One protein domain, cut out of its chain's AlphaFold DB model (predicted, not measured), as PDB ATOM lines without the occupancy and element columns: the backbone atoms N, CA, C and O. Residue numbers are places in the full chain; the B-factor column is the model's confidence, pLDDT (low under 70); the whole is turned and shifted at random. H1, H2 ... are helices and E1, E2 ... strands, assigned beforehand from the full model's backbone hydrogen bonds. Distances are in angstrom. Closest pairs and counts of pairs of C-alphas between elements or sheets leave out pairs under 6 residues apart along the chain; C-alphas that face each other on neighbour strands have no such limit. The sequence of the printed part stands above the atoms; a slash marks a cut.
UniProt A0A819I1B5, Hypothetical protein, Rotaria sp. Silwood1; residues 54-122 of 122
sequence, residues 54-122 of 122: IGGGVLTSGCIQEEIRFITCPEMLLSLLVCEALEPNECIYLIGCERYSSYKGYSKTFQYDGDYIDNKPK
ATOM      1  N   ILE A  54      16.525  20.645 -42.385       97.81
ATOM      2  CA  ILE A  54      17.655  21.372 -42.971       97.81
ATOM      3  C   ILE A  54      17.197  22.479 -43.934       97.81
ATOM      4  O   ILE A  54      16.286  22.288 -44.741       97.81
ATOM      5  N   GLY A  55      17.826  23.647 -43.830       97.25
ATOM      6  CA  GLY A  55      17.457  24.862 -44.550       97.25
ATOM      7  C   GLY A  55      16.341  25.666 -43.881       97.25
ATOM      8  O   GLY A  55      16.026  26.759 -44.352       97.25
ATOM      9  N   GLY A  56      15.736  25.158 -42.803       97.12
ATOM     10  CA  GLY A  56      14.797  25.893 -41.962       97.12
ATOM     11  C   GLY A  56      13.701  26.604 -42.756       97.12
ATOM     12  O   GLY A  56      12.901  25.988 -43.464       97.12
ATOM     13  N   GLY A  57      13.645  27.929 -42.624       97.38
ATOM     14  CA  GLY A  57      12.653  28.770 -43.279       97.38
ATOM     15  C   GLY A  57      13.041  29.270 -44.671       97.38
ATOM     16  O   GLY A  57      12.385  30.202 -45.136       97.38
ATOM     17  N   VAL A  58      14.067  28.719 -45.335       97.75
ATOM     18  CA  VAL A  58      14.691  29.332 -46.530       97.75
ATOM     19  C   VAL A  58      13.732  29.553 -47.704       97.75
ATOM     20  O   VAL A  58      13.868  30.526 -48.438       97.75
ATOM     21  N   LEU A  59      12.720  28.696 -47.860       97.19
ATOM     22  CA  LEU A  59      11.691  28.831 -48.902       97.19
ATOM     23  C   LEU A  59      10.473  29.659 -48.459       97.19
ATOM     24  O   LEU A  59       9.483  29.745 -49.183       97.19
ATOM     25  N   THR A  60      10.507  30.224 -47.252       95.56
ATOM     26  CA  THR A  60       9.388  30.954 -46.645       95.56
ATOM     27  C   THR A  60       9.846  32.324 -46.141       95.56
ATOM     28  O   THR A  60      10.170  33.194 -46.943       95.56
ATOM     29  N   SER A  61       9.849  32.554 -44.828       93.31
ATOM     30  CA  SER A  61      10.182  33.835 -44.198       93.31
ATOM     31  C   SER A  61      11.489  33.805 -43.402       93.31
ATOM     32  O   SER A  61      11.795  34.776 -42.709       93.31
ATOM     33  N   GLY A  62      12.223  32.689 -43.430       94.19
ATOM     34  CA  GLY A  62      13.497  32.562 -42.731       94.19
ATOM     35  C   GLY A  62      14.565  33.443 -43.378       94.19
ATOM     36  O   GLY A  62      14.656  33.540 -44.599       94.19
ATOM     37  N   CYS A  63      15.342  34.141 -42.553       95.88
ATOM     38  CA  CYS A  63      16.403  35.041 -43.010       95.88
ATOM     39  C   CYS A  63      17.441  35.260 -41.899       95.88
ATOM     40  O   CYS A  63      17.854  36.382 -41.600       95.88
ATOM     41  N   ILE A  64      17.799  34.190 -41.199       96.00
ATOM     42  CA  ILE A  64      18.872  34.201 -40.207       96.00
ATOM     43  C   ILE A  64      20.056  33.405 -40.766       96.00
ATOM     44  O   ILE A  64      20.177  33.269 -41.981       96.00
ATOM     45  N   GLN A  65      20.995  32.979 -39.922       97.88
ATOM     46  CA  GLN A  65      22.269  32.428 -40.387       97.88
ATOM     47  C   GLN A  65      22.101  31.243 -41.364       97.88
ATOM     48  O   GLN A  65      22.730  31.282 -42.422       97.88
ATOM     49  N   GLU A  66      21.236  30.267 -41.063       98.19
ATOM     50  CA  GLU A  66      20.981  29.104 -41.934       98.19
ATOM     51  C   GLU A  66      20.425  29.533 -43.297       98.19
ATOM     52  O   GLU A  66      21.017  29.248 -44.338       98.19
ATOM     53  N   GLU A  67      19.335  30.307 -43.332       98.50
ATOM     54  CA  GLU A  67      18.706  30.668 -44.607       98.50
ATOM     55  C   GLU A  67      19.579  31.592 -45.457       98.50
ATOM     56  O   GLU A  67      19.641  31.440 -46.677       98.50
ATOM     57  N   ILE A  68      20.303  32.522 -44.826       98.44
ATOM     58  CA  ILE A  68      21.273  33.369 -45.528       98.44
ATOM     59  C   ILE A  68      22.360  32.502 -46.166       98.44
ATOM     60  O   ILE A  68      22.757  32.747 -47.312       98.44
ATOM     61  N   ARG A  69      22.828  31.462 -45.462       98.19
ATOM     62  CA  ARG A  69      23.841  30.565 -46.009       98.19
ATOM     63  C   ARG A  69      23.302  29.779 -47.203       98.19
ATOM     64  O   ARG A  69      23.970  29.720 -48.231       98.19
ATOM     65  N   PHE A  70      22.082  29.266 -47.115       98.44
ATOM     66  CA  PHE A  70      21.457  28.513 -48.203       98.44
ATOM     67  C   PHE A  70      21.153  29.379 -49.430       98.44
ATOM     68  O   PHE A  70      21.298  28.906 -50.550       98.44
ATOM     69  N   ILE A  71      20.780  30.650 -49.262       97.88
ATOM     70  CA  ILE A  71      20.541  31.554 -50.399       97.88
ATOM     71  C   ILE A  71      21.846  32.020 -51.053       97.88
ATOM     72  O   ILE A  71      21.896  32.202 -52.268       97.88
ATOM     73  N   THR A  72      22.912  32.215 -50.275       98.19
ATOM     74  CA  THR A  72      24.225  32.598 -50.828       98.19
ATOM     75  C   THR A  72      24.973  31.415 -51.449       98.19
ATOM     76  O   THR A  72      25.773  31.623 -52.363       98.19
ATOM     77  N   CYS A  73      24.661  30.190 -51.015       97.62
ATOM     78  CA  CYS A  73      25.135  28.913 -51.555       97.62
ATOM     79  C   CYS A  73      23.947  28.025 -52.004       97.62
ATOM     80  O   CYS A  73      23.688  26.993 -51.381       97.62
ATOM     81  N   PRO A  74      23.214  28.390 -53.076       97.62
ATOM     82  CA  PRO A  74      21.941  27.769 -53.472       97.62
ATOM     83  C   PRO A  74      22.012  26.269 -53.770       97.62
ATOM     84  O   PRO A  74      20.996  25.587 -53.708       97.62
ATOM     85  N   GLU A  75      23.192  25.715 -54.038       97.94
ATOM     86  CA  GLU A  75      23.391  24.267 -54.169       97.94
ATOM     87  C   GLU A  75      22.993  23.499 -52.897       97.94
ATOM     88  O   GLU A  75      22.524  22.363 -52.978       97.94
ATOM     89  N   MET A  76      23.093  24.136 -51.726       98.19
ATOM     90  CA  MET A  76      22.651  23.570 -50.450       98.19
ATOM     91  C   MET A  76      21.136  23.319 -50.422       98.19
ATOM     92  O   MET A  76      20.694  22.421 -49.705       98.19
ATOM     93  N   LEU A  77      20.338  24.024 -51.239       98.19
ATOM     94  CA  LEU A  77      18.885  23.826 -51.328       98.19
ATOM     95  C   LEU A  77      18.505  22.410 -51.776       98.19
ATOM     96  O   LEU A  77      17.419  21.941 -51.451       98.19
ATOM     97  N   LEU A  78      19.396  21.694 -52.472       97.81
ATOM     98  CA  LEU A  78      19.148  20.302 -52.846       97.81
ATOM     99  C   LEU A  78      18.997  19.393 -51.614       97.81
ATOM    100  O   LEU A  78      18.286  18.392 -51.684       97.81
ATOM    101  N   SER A  79      19.591  19.761 -50.472       98.00
ATOM    102  CA  SER A  79      19.440  19.007 -49.220       98.00
ATOM    103  C   SER A  79      17.988  18.941 -48.737       98.00
ATOM    104  O   SER A  79      17.598  17.915 -48.190       98.00
ATOM    105  N   LEU A  80      17.157  19.951 -49.027       97.56
ATOM    106  CA  LEU A  80      15.731  19.956 -48.664       97.56
ATOM    107  C   LEU A  80      14.960  18.817 -49.345       97.56
ATOM    108  O   LEU A  80      13.937  18.372 -48.833       97.56
ATOM    109  N   LEU A  81      15.430  18.362 -50.510       97.06
ATOM    110  CA  LEU A  81      14.807  17.273 -51.259       97.06
ATOM    111  C   LEU A  81      15.274  15.897 -50.774       97.06
ATOM    112  O   LEU A  81      14.509  14.937 -50.825       97.06
ATOM    113  N   VAL A  82      16.539  15.784 -50.362       96.50
ATOM    114  CA  VAL A  82      17.200  14.484 -50.142       96.50
ATOM    115  C   VAL A  82      17.462  14.158 -48.672       96.50
ATOM    116  O   VAL A  82      17.952  13.071 -48.372       96.50
ATOM    117  N   CYS A  83      17.170  15.072 -47.745       96.31
ATOM    118  CA  CYS A  83      17.394  14.879 -46.316       96.31
ATOM    119  C   CYS A  83      16.093  15.012 -45.517       96.31
ATOM    120  O   CYS A  83      15.449  16.056 -45.520       96.31
ATOM    121  N   GLU A  84      15.743  13.959 -44.776       97.56
ATOM    122  CA  GLU A  84      14.656  13.984 -43.791       97.56
ATOM    123  C   GLU A  84      15.036  14.819 -42.551       97.56
ATOM    124  O   GLU A  84      16.205  15.167 -42.362       97.56
ATOM    125  N   ALA A  85      14.069  15.115 -41.679       98.19
ATOM    126  CA  ALA A  85      14.321  15.763 -40.395       98.19
ATOM    127  C   ALA A  85      15.414  15.030 -39.601       98.19
ATOM    128  O   ALA A  85      15.386  13.808 -39.494       98.19
ATOM    129  N   LEU A  86      16.366  15.772 -39.043       98.31
ATOM    130  CA  LEU A  86      17.419  15.237 -38.188       98.31
ATOM    131  C   LEU A  86      16.852  14.752 -36.853       98.31
ATOM    132  O   LEU A  86      16.008  15.425 -36.242       98.31
ATOM    133  N   GLU A  87      17.355  13.611 -36.400       98.12
ATOM    134  CA  GLU A  87      17.216  13.130 -35.029       98.12
ATOM    135  C   GLU A  87      18.343  13.674 -34.125       98.12
ATOM    136  O   GLU A  87      19.361  14.170 -34.621       98.12
ATOM    137  N   PRO A  88      18.203  13.619 -32.784       96.88
ATOM    138  CA  PRO A  88      19.163  14.224 -31.851       96.88
ATOM    139  C   PRO A  88      20.610  13.719 -31.956       96.88
ATOM    140  O   PRO A  88      21.522  14.373 -31.450       96.88
ATOM    141  N   ASN A  89      20.824  12.551 -32.561       97.25
ATOM    142  CA  ASN A  89      22.134  11.940 -32.765       97.25
ATOM    143  C   ASN A  89      22.635  12.057 -34.212       97.25
ATOM    144  O   ASN A  89      23.630  11.419 -34.556       97.25
ATOM    145  N   GLU A  90      21.983  12.858 -35.055       98.00
ATOM    146  CA  GLU A  90      22.321  12.986 -36.467       98.00
ATOM    147  C   GLU A  90      22.843  14.372 -36.849       98.00
ATOM    148  O   GLU A  90      22.537  15.390 -36.229       98.00
ATOM    149  N   CYS A  91      23.623  14.417 -37.927       97.56
ATOM    150  CA  CYS A  91      24.022  15.654 -38.589       97.56
ATOM    151  C   CYS A  91      24.194  15.455 -40.101       97.56
ATOM    152  O   CYS A  91      24.258  14.327 -40.600       97.56
ATOM    153  N   ILE A  92      24.281  16.560 -40.845       98.12
ATOM    154  CA  ILE A  92      24.525  16.561 -42.291       98.12
ATOM    155  C   ILE A  92      25.804  17.340 -42.593       98.12
ATOM    156  O   ILE A  92      26.030  18.424 -42.066       98.12
ATOM    157  N   TYR A  93      26.623  16.781 -43.480       97.88
ATOM    158  CA  TYR A  93      27.761  17.452 -44.093       97.88
ATOM    159  C   TYR A  93      27.420  17.786 -45.539       97.88
ATOM    160  O   TYR A  93      27.019  16.908 -46.308       97.88
ATOM    161  N   LEU A  94      27.634  19.050 -45.892       97.06
ATOM    162  CA  LEU A  94      27.520  19.581 -47.243       97.06
ATOM    163  C   LEU A  94      28.913  20.022 -47.683       97.06
ATOM    164  O   LEU A  94      29.509  20.909 -47.074       97.06
ATOM    165  N   ILE A  95      29.468  19.344 -48.684       95.88
ATOM    166  CA  ILE A  95      30.861  19.517 -49.108       95.88
ATOM    167  C   ILE A  95      30.875  19.867 -50.591       95.88
ATOM    168  O   ILE A  95      30.225  19.188 -51.382       95.88
ATOM    169  N   GLY A  96      31.638  20.899 -50.956       95.06
ATOM    170  CA  GLY A  96      31.798  21.337 -52.345       95.06
ATOM    171  C   GLY A  96      30.752  22.344 -52.830       95.06
ATOM    172  O   GLY A  96      30.761  22.673 -54.009       95.06
ATOM    173  N   CYS A  97      29.869  22.838 -51.952       95.56
ATOM    174  CA  CYS A  97      28.912  23.888 -52.309       95.56
ATOM    175  C   CYS A  97      29.621  25.227 -52.548       95.56
ATOM    176  O   CYS A  97      30.336  25.718 -51.672       95.56
ATOM    177  N   GLU A  98      29.367  25.827 -53.704       96.00
ATOM    178  CA  GLU A  98      29.927  27.110 -54.128       96.00
ATOM    179  C   GLU A  98      29.097  28.283 -53.585       96.00
ATOM    180  O   GLU A  98      27.863  28.230 -53.512       96.00
ATOM    181  N   ARG A  99      29.770  29.360 -53.166       96.56
ATOM    182  CA  ARG A  99      29.108  30.631 -52.850       96.56
ATOM    183  C   ARG A  99      28.963  31.460 -54.119       96.56
ATOM    184  O   ARG A  99      29.946  31.780 -54.770       96.56
ATOM    185  N   TYR A 100      27.738  31.877 -54.413       97.88
ATOM    186  CA  TYR A 100      27.410  32.639 -55.621       97.88
ATOM    187  C   TYR A 100      27.106  34.111 -55.336       97.88
ATOM    188  O   TYR A 100      27.257  34.947 -56.223       97.88
ATOM    189  N   SER A 101      26.703  34.443 -54.106       98.19
ATOM    190  CA  SER A 101      26.215  35.784 -53.770       98.19
ATOM    191  C   SER A 101      26.950  36.404 -52.584       98.19
ATOM    192  O   SER A 101      27.167  35.779 -51.536       98.19
ATOM    193  N   SER A 102      27.281  37.683 -52.735       98.00
ATOM    194  CA  SER A 102      27.660  38.575 -51.645       98.00
ATOM    195  C   SER A 102      26.400  39.132 -50.985       98.00
ATOM    196  O   SER A 102      25.331  39.213 -51.598       98.00
ATOM    197  N   TYR A 103      26.501  39.505 -49.712       98.00
ATOM    198  CA  TYR A 103      25.369  40.064 -48.983       98.00
ATOM    199  C   TYR A 103      25.818  41.003 -47.868       98.00
ATOM    200  O   TYR A 103      26.914  40.875 -47.312       98.00
ATOM    201  N   LYS A 104      24.903  41.887 -47.478       97.75
ATOM    202  CA  LYS A 104      25.020  42.750 -46.304       97.75
ATOM    203  C   LYS A 104      23.760  42.689 -45.453       97.75
ATOM    204  O   LYS A 104      22.721  42.196 -45.888       97.75
ATOM    205  N   GLY A 105      23.868  43.208 -44.234       97.44
ATOM    206  CA  GLY A 105      22.787  43.156 -43.259       97.44
ATOM    207  C   GLY A 105      22.488  41.738 -42.774       97.44
ATOM    208  O   GLY A 105      23.247  40.799 -43.016       97.44
ATOM    209  N   TYR A 106      21.398  41.609 -42.024       97.44
ATOM    210  CA  TYR A 106      20.965  40.362 -41.400       97.44
ATOM    211  C   TYR A 106      19.471  40.443 -41.087       97.44
ATOM    212  O   TYR A 106      18.984  41.507 -40.691       97.44
ATOM    213  N   SER A 107      18.731  39.338 -41.215       96.75
ATOM    214  CA  SER A 107      17.281  39.332 -40.997       96.75
ATOM    215  C   SER A 107      16.596  40.445 -41.798       96.75
ATOM    216  O   SER A 107      16.749  40.522 -43.012       96.75
ATOM    217  N   LYS A 108      15.879  41.355 -41.138       97.00
ATOM    218  CA  LYS A 108      15.123  42.434 -41.788       97.00
ATOM    219  C   LYS A 108      15.967  43.394 -42.632       97.00
ATOM    220  O   LYS A 108      15.400  44.110 -43.449       97.00
ATOM    221  N   THR A 109      17.282  43.457 -42.414       97.94
ATOM    222  CA  THR A 109      18.193  44.316 -43.191       97.94
ATOM    223  C   THR A 109      18.998  43.545 -44.228       97.94
ATOM    224  O   THR A 109      19.845  44.142 -44.889       97.94
ATOM    225  N   PHE A 110      18.772  42.233 -44.355       98.06
ATOM    226  CA  PHE A 110      19.467  41.402 -45.326       98.06
ATOM    227  C   PHE A 110      19.228  41.916 -46.744       98.06
ATOM    228  O   PHE A 110      18.095  42.165 -47.159       98.06
ATOM    229  N   GLN A 111      20.316  42.058 -47.488       98.25
ATOM    230  CA  GLN A 111      20.281  42.516 -48.859       98.25
ATOM    231  C   GLN A 111      21.370  41.820 -49.665       98.25
ATOM    232  O   GLN A 111      22.514  41.701 -49.219       98.25
ATOM    233  N   TYR A 112      21.011  41.426 -50.883       98.25
ATOM    234  CA  TYR A 112      21.969  41.058 -51.915       98.25
ATOM    235  C   TYR A 112      22.958  42.202 -52.172       98.25
ATOM    236  O   TYR A 112      22.549  43.359 -52.294       98.25
ATOM    237  N   ASP A 113      24.245  41.878 -52.265       98.31
ATOM    238  CA  ASP A 113      25.322  42.866 -52.412       98.31
ATOM    239  C   ASP A 113      26.227  42.581 -53.620       98.31
ATOM    240  O   ASP A 113      27.388  42.975 -53.644       98.31
ATOM    241  N   GLY A 114      25.689  41.898 -54.635       98.50
ATOM    242  CA  GLY A 114      26.403  41.561 -55.866       98.50
ATOM    243  C   GLY A 114      26.883  40.113 -55.920       98.50
ATOM    244  O   GLY A 114      26.754  39.352 -54.957       98.50
ATOM    245  N   ASP A 115      27.424  39.744 -57.079       98.12
ATOM    246  CA  ASP A 115      27.927  38.395 -57.316       98.12
ATOM    247  C   ASP A 115      29.127  38.125 -56.391       98.12
ATOM    248  O   ASP A 115      29.871  39.034 -56.007       98.12
ATOM    249  N   TYR A 116      29.325  36.865 -56.020       97.06
ATOM    250  CA  TYR A 116      30.524  36.409 -55.327       97.06
ATOM    251  C   TYR A 116      31.310  35.477 -56.243       97.06
ATOM    252  O   TYR A 116      30.766  34.514 -56.775       97.06
ATOM    253  N   ILE A 117      32.600  35.766 -56.422       95.50
ATOM    254  CA  ILE A 117      33.512  34.891 -57.158       95.50
ATOM    255  C   ILE A 117      34.209  33.988 -56.149       95.50
ATOM    256  O   ILE A 117      35.138  34.414 -55.457       95.50
ATOM    257  N   ASP A 118      33.744  32.745 -56.064       93.25
ATOM    258  CA  ASP A 118      34.332  31.750 -55.179       93.25
ATOM    259  C   ASP A 118      35.650  31.220 -55.753       93.25
ATOM    260  O   ASP A 118      35.690  30.549 -56.787       93.25
ATOM    261  N   ASN A 119      36.747  31.549 -55.072       89.50
ATOM    262  CA  ASN A 119      38.098  31.131 -55.444       89.50
ATOM    263  C   ASN A 119      38.600  29.949 -54.598       89.50
ATOM    264  O   ASN A 119      39.793  29.634 -54.637       89.50
ATOM    265  N   LYS A 120      37.727  29.303 -53.811       85.75
ATOM    266  CA  LYS A 120      38.112  28.139 -53.007       85.75
ATOM    267  C   LYS A 120      38.463  26.947 -53.916       85.75
ATOM    268  O   LYS A 120      37.849  26.780 -54.975       85.75
ATOM    269  N   PRO A 121      39.441  26.105 -53.528       78.00
ATOM    270  CA  PRO A 121      39.744  24.874 -54.252       78.00
ATOM    271  C   PRO A 121      38.498  23.985 -54.363       78.00
ATOM    272  O   PRO A 121      37.800  23.792 -53.366       78.00
ATOM    273  N   LYS A 122      38.237  23.467 -55.567       64.06
ATOM    274  CA  LYS A 122      37.105  22.581 -55.875       64.06
ATOM    275  C   LYS A 122      37.535  21.120 -55.882       64.06
ATOM    276  O   LYS A 122      38.668  20.854 -56.344       64.06
TER     277      LYS A 122
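Overview. This is residues 54 to 122 of the 122 residues of the protein "Hypothetical protein" of Rotaria sp. Silwood1 (UniProt A0A819I1B5). What picture do these atoms make? The hairpin E2 and E3 lies at one end and the single strand E1 toward the other, and two short helices, H1 and H2, fill the space between them, with H1 nearest the middle. From E1 the chain bows round the helices through residues 96 to 100 to reach E2. What are the counts and the size? The printed part has 69 residues, in the order H1, H2, E1, E2, E3, with an antiparallel sheet of E2 and E3; the class is mixed, helices and strands, though under half of the residues are in named elements. It is only just compact, close to loose, with a radius of gyration of the C-alphas of 12.9 A and spans of 36 by 32 by 18 A.

Along the chain. Where are the strands? E2 is residues 101 to 104, 10.3 A from first to last C-alpha, and E3 is residues 111 to 115, 12.1 A, ending at C-alpha 115 at (27.927, 38.395, -57.316). E1 is residues 90 to 95 and measures 16.6 A. Where are the helices? H1 is residues 65 to 72, 10.6 A, beginning at C-alpha 65 at (22.269, 32.428, -40.387). H2 is residues 74 to 82, 14.5 A, with C-alpha 82 at (17.200, 14.484, -50.142).

Arrangement. How do E2 and E3 pair? They are antiparallel neighbours at 144 degrees, with N 102 and O 114 2.8 A apart and N 111 and O 104 2.9 A apart, both within hydrogen-bond range. What is near this hairpin? The closest C-alphas of H1 and E2 are those of Thr 72 and Ser 101, 4.8 A apart. H1 and E3 are apart. How do the helices stand? H1 and H2 only just touch, only at the corner by their link, with 3 pairs of C-alphas within 8 A and Phe 70 and Met 76 closest at 5.6 A; they run opposite ways at a steep tilt of 68 degrees, only just short of about perpendicular. Every O i to N i+4 pair is within hydrogen-bond range in H1, but 1 of 5 in H2, where 6 of 6 O i to N i+3 pairs are. Where is E1? It pairs with no named strand; its closest C-alpha to H2 is that of Leu 94, 7.1 A from that of Met 76, and it is apart from H1, E2 and E3.

Size, cuts and confidence. How far does it reach? The two C-alphas farthest apart are those of Asn 89 and Gly 114, at 37.8 A. Is it unbroken? The printed part has no cut, and no link between named elements is long. Where is confidence low? The mean pLDDT of the printed part is 96.2, and one residue, Lys 122, the chain's last, is under 70.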